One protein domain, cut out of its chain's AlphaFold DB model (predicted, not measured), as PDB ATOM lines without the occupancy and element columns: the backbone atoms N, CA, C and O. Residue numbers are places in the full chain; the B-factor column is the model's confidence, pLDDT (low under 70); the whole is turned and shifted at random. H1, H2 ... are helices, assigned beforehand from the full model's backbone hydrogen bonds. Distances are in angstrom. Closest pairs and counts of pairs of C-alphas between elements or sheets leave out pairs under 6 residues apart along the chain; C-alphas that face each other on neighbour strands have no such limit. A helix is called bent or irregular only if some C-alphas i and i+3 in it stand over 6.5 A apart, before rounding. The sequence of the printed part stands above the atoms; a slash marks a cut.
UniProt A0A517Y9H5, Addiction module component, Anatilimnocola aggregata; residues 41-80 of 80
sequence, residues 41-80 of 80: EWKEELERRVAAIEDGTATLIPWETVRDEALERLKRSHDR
ATOM      1  N   GLU A  41     174.632 143.703 110.024       85.69
ATOM      2  CA  GLU A  41     173.242 143.716 110.512       85.69
ATOM      3  C   GLU A  41     172.655 142.314 110.769       85.69
ATOM      4  O   GLU A  41     171.829 142.137 111.662       85.69
ATOM      5  N   TRP A  42     173.092 141.288 110.032       89.06
ATOM      6  CA  TRP A  42     172.687 139.902 110.284       89.06
ATOM      7  C   TRP A  42     173.256 139.366 111.586       89.06
ATOM      8  O   TRP A  42     172.600 138.549 112.226       89.06
ATOM      9  N   LYS A  43     174.447 139.811 111.999       88.25
ATOM     10  CA  LYS A  43     175.022 139.388 113.277       88.25
ATOM     11  C   LYS A  43     174.145 139.864 114.434       88.25
ATOM     12  O   LYS A  43     173.734 139.047 115.253       88.25
ATOM     13  N   GLU A  44     173.803 141.151 114.442       90.38
ATOM     14  CA  GLU A  44     172.927 141.747 115.459       90.38
ATOM     15  C   GLU A  44     171.533 141.099 115.460       90.38
ATOM     16  O   GLU A  44     170.979 140.792 116.516       90.38
ATOM     17  N   GLU A  45     170.968 140.822 114.282       94.62
ATOM     18  CA  GLU A  45     169.664 140.162 114.174       94.62
ATOM     19  C   GLU A  45     169.692 138.705 114.662       94.62
ATOM     20  O   GLU A  45     168.740 138.255 115.307       94.62
ATOM     21  N   LEU A  46     170.763 137.955 114.381       94.06
ATOM     22  CA  LEU A  46     170.929 136.592 114.888       94.06
ATOM     23  C   LEU A  46     171.053 136.589 116.412       94.06
ATOM     24  O   LEU A  46     170.343 135.827 117.066       94.06
ATOM     25  N   GLU A  47     171.878 137.473 116.976       94.38
ATOM     26  CA  GLU A  47     172.014 137.640 118.428       94.38
ATOM     27  C   GLU A  47     170.659 137.974 119.074       94.38
ATOM     28  O   GLU A  47     170.247 137.316 120.033       94.38
ATOM     29  N   ARG A  48     169.897 138.912 118.492       95.94
ATOM     30  CA  ARG A  48     168.551 139.273 118.966       95.94
ATOM     31  C   ARG A  48     167.576 138.093 118.925       95.94
ATOM     32  O   ARG A  48     166.783 137.921 119.852       95.94
ATOM     33  N   ARG A  49     167.585 137.291 117.853       96.81
ATOM     34  CA  ARG A  49     166.685 136.131 117.714       96.81
ATOM     35  C   ARG A  49     167.039 135.000 118.665       96.81
ATOM     36  O   ARG A  49     166.123 134.387 119.207       96.81
ATOM     37  N   VAL A  50     168.327 134.736 118.866       97.25
ATOM     38  CA  VAL A  50     168.796 133.740 119.835       97.25
ATOM     39  C   VAL A  50     168.365 134.142 121.243       97.25
ATOM     40  O   VAL A  50     167.705 133.346 121.904       97.25
ATOM     41  N   ALA A  51     168.600 135.394 121.646       97.81
ATOM     42  CA  ALA A  51     168.160 135.892 122.949       97.81
ATOM     43  C   ALA A  51     166.639 135.749 123.141       97.81
ATOM     44  O   ALA A  51     166.180 135.255 124.163       97.81
ATOM     45  N   ALA A  52     165.835 136.085 122.125       98.00
ATOM     46  CA  ALA A  52     164.383 135.924 122.206       98.00
ATOM     47  C   ALA A  52     163.941 134.456 122.385       98.00
ATOM     48  O   ALA A  52     162.931 134.195 123.043       98.00
ATOM     49  N   ILE A  53     164.672 133.497 121.804       97.25
ATOM     50  CA  ILE A  53     164.436 132.058 121.999       97.25
ATOM     51  C   ILE A  53     164.794 131.648 123.429       97.25
ATOM     52  O   ILE A  53     163.986 130.993 124.086       97.25
ATOM     53  N   GLU A  54     165.975 132.041 123.903       97.19
ATOM     54  CA  GLU A  54     166.477 131.713 125.244       97.19
ATOM     55  C   GLU A  54     165.588 132.296 126.351       97.19
ATOM     56  O   GLU A  54     165.265 131.601 127.314       97.19
ATOM     57  N   ASP A  55     165.101 133.523 126.162       97.44
ATOM     58  CA  ASP A  55     164.180 134.202 127.077       97.44
ATOM     59  C   ASP A  55     162.733 133.680 126.981       97.44
ATOM     60  O   ASP A  55     161.855 134.116 127.729       97.44
ATOM     61  N   GLY A  56     162.442 132.776 126.038       96.69
ATOM     62  CA  GLY A  56     161.097 132.241 125.812       96.69
ATOM     63  C   GLY A  56     160.089 133.272 125.291       96.69
ATOM     64  O   GLY A  56     158.880 133.083 125.425       96.69
ATOM     65  N   THR A  57     160.566 134.373 124.705       97.69
ATOM     66  CA  THR A  57     159.726 135.451 124.150       97.69
ATOM     67  C   THR A  57     159.471 135.287 122.651       97.69
ATOM     68  O   THR A  57     158.527 135.865 122.109       97.69
ATOM     69  N   ALA A  58     160.283 134.477 121.967       97.25
ATOM     70  CA  ALA A  58     160.093 134.150 120.565       97.25
ATOM     71  C   ALA A  58     158.881 133.228 120.365       97.25
ATOM     72  O   ALA A  58     158.714 132.213 121.039       97.25
ATOM     73  N   THR A  59     158.054 133.544 119.367       96.00
ATOM     74  CA  THR A  59     157.045 132.602 118.866       96.00
ATOM     75  C   THR A  59     157.724 131.597 117.943       96.00
ATOM     76  O   THR A  59     158.236 131.974 116.889       96.00
ATOM     77  N   LEU A  60     157.729 130.325 118.337       95.44
ATOM     78  CA  LEU A  60     158.361 129.243 117.587       95.44
ATOM     79  C   LEU A  60     157.320 128.377 116.889       95.44
ATOM     80  O   LEU A  60     156.204 128.199 117.376       95.44
ATOM     81  N   ILE A  61     157.717 127.815 115.753       96.25
ATOM     82  CA  ILE A  61     156.938 126.814 115.031       96.25
ATOM     83  C   ILE A  61     157.639 125.468 115.244       96.25
ATOM     84  O   ILE A  61     158.855 125.401 115.046       96.25
ATOM     85  N   PRO A  62     156.918 124.402 115.636       96.75
ATOM     86  CA  PRO A  62     157.489 123.062 115.699       96.75
ATOM     87  C   PRO A  62     158.121 122.660 114.365       96.75
ATOM     88  O   PRO A  62     157.573 122.930 113.290       96.75
ATOM     89  N   TRP A  63     159.271 121.993 114.431       95.06
ATOM     90  CA  TRP A  63     160.015 121.581 113.243       95.06
ATOM     91  C   TRP A  63     159.176 120.699 112.314       95.06
ATOM     92  O   TRP A  63     159.221 120.853 111.095       95.06
ATOM     93  N   GLU A  64     158.363 119.815 112.884       97.56
ATOM     94  CA  GLU A  64     157.482 118.913 112.153       97.56
ATOM     95  C   GLU A  64     156.509 119.688 111.264       97.56
ATOM     96  O   GLU A  64     156.347 119.345 110.098       97.56
ATOM     97  N   THR A  65     155.938 120.785 111.774       97.69
ATOM     98  CA  THR A  65     155.033 121.646 111.003       97.69
ATOM     99  C   THR A  65     155.752 122.273 109.809       97.69
ATOM    100  O   THR A  65     155.255 122.199 108.686       97.69
ATOM    101  N   VAL A  66     156.946 122.836 110.021       97.00
ATOM    102  CA  VAL A  66     157.739 123.463 108.947       97.00
ATOM    103  C   VAL A  66     158.144 122.437 107.884       97.00
ATOM    104  O   VAL A  66     158.020 122.696 106.685       97.00
ATOM    105  N   ARG A  67     158.608 121.261 108.317       96.62
ATOM    106  CA  ARG A  67     159.009 120.158 107.437       96.62
ATOM    107  C   ARG A  67     157.839 119.677 106.582       96.62
ATOM    108  O   ARG A  67     157.989 119.542 105.370       96.62
ATOM    109  N   ASP A  68     156.693 119.417 107.201       97.75
ATOM    110  CA  ASP A  68     155.534 118.861 106.508       97.75
ATOM    111  C   ASP A  68     154.989 119.871 105.483       97.75
ATOM    112  O   ASP A  68     154.723 119.508 104.336       97.75
ATOM    113  N   GLU A  69     154.944 121.165 105.822       96.75
ATOM    114  CA  GLU A  69     154.607 122.220 104.860       96.75
ATOM    115  C   GLU A  69     155.576 122.285 103.672       96.75
ATOM    116  O   GLU A  69     155.142 122.499 102.533       96.75
ATOM    117  N   ALA A  70     156.881 122.125 103.913       95.94
ATOM    118  CA  ALA A  70     157.890 122.130 102.858       95.94
ATOM    119  C   ALA A  70     157.710 120.940 101.900       95.94
ATOM    120  O   ALA A  70     157.731 121.123 100.680       95.94
ATOM    121  N   LEU A  71     157.451 119.741 102.435       95.75
ATOM    122  CA  LEU A  71     157.164 118.547 101.634       95.75
ATOM    123  C   LEU A  71     155.890 118.713 100.800       95.75
ATOM    124  O   LEU A  71     155.870 118.365  99.621       95.75
ATOM    125  N   GLU A  72     154.841 119.295 101.373       95.88
ATOM    126  CA  GLU A  72     153.603 119.577 100.644       95.88
ATOM    127  C   GLU A  72     153.801 120.603  99.514       95.88
ATOM    128  O   GLU A  72     153.183 120.488  98.454       95.88
ATOM    129  N   ARG A  73     154.687 121.595  99.686       94.69
ATOM    130  CA  ARG A  73     155.045 122.541  98.609       94.69
ATOM    131  C   ARG A  73     155.745 121.840  97.444       94.69
ATOM    132  O   ARG A  73     155.429 122.148  96.298       94.69
ATOM    133  N   LEU A  74     156.638 120.893  97.729       92.75
ATOM    134  CA  LEU A  74     157.323 120.104  96.700       92.75
ATOM    135  C   LEU A  74     156.338 119.248  95.895       92.75
ATOM    136  O   LEU A  74     156.392 119.272  94.668       92.75
ATOM    137  N   LYS A  75     155.393 118.573  96.565       88.69
ATOM    138  CA  LYS A  75     154.333 117.799  95.890       88.69
ATOM    139  C   LYS A  75     153.520 118.675  94.934       88.69
ATOM    140  O   LYS A  75     153.408 118.366  93.756       88.69
ATOM    141  N   ARG A  76     153.052 119.840  95.402       85.56
ATOM    142  CA  ARG A  76     152.281 120.782  94.565       85.56
ATOM    143  C   ARG A  76     153.067 121.360  93.388       85.56
ATOM    144  O   ARG A  76     152.461 121.719  92.386       85.56
ATOM    145  N   SER A  77     154.385 121.507  93.522       76.81
ATOM    146  CA  SER A  77     155.248 121.968  92.430       76.81
ATOM    147  C   SER A  77     155.494 120.890  91.375       76.81
ATOM    148  O   SER A  77     155.881 121.237  90.265       76.81
ATOM    149  N   HIS A  78     155.325 119.614  91.725       67.38
ATOM    150  CA  HIS A  78     155.484 118.482  90.815       67.38
ATOM    151  C   HIS A  78     154.204 118.194  90.009       67.38
ATOM    152  O   HIS A  78     154.285 117.701  88.892       67.38
ATOM    153  N   ASP A  79     153.035 118.554  90.548       57.97
ATOM    154  CA  ASP A  79     151.721 118.355  89.913       57.97
ATOM    155  C   ASP A  79     151.326 119.467  88.905       57.97
ATOM    156  O   ASP A  79     150.192 119.480  88.416       57.97
ATOM    157  N   ARG A  80     152.220 120.423  88.610       52.81
ATOM    158  CA  ARG A  80     151.968 121.595  87.751       52.81
ATOM    159  C   ARG A  80     152.893 121.619  86.541       52.81
ATOM    160  O   ARG A  80     152.383 121.982  85.457       52.81
TER     161      ARG A  80
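This is residues 41 to 80 of the 80 residues of the protein "Addiction module component" of Anatilimnocola aggregata (UniProt A0A517Y9H5). Two separate helices, H1 and H2, make the two arms of a wide, open V with a stretched link, residues 55 to 62, across its base. The helices do not pack on each other, and the space between the arms is empty. The printed part has 40 residues with two named helices, H1 then H2 along the chain, and no named strand; the class is all helix. The whole is extended, with a radius of gyration of the C-alphas of 15.2 A, and flat, spanning 41 by 23 by 9 A.

H1 is residues 41 to 54, 20.2 A from first to last C-alpha. It begins at C-alpha 41 at (173.242, 143.716, 110.512) and ends at C-alpha 54 at (166.477, 131.713, 125.244). H2 is residues 63 to 78, 23.1 A from first to last C-alpha, and ends at C-alpha 78 at (155.484, 118.482, 90.815).

H1 and H2 are apart, with no C-alpha of the one within 8 A of the other. The link from H1 to H2, 8 residues, is short but not tight. Residues 41 to 48 of H1 stand free. Residues 51 to 56, of which 51 to 54 belong to H1, stand free too. The same holds for residues 59 to 80, of which 63 to 78 belong to H2. In H1 and H2 every O i to N i+4 pair is within hydrogen-bond range. Neither helix is bent or irregular.

The two C-alphas farthest apart are those of Asp 55 and Arg 80, at 43.1 A. The printed part has no cut and ends at residue 80, the chain's last residue. The mean pLDDT of the printed part is 91.8, and residues 78 to 80 are under 70.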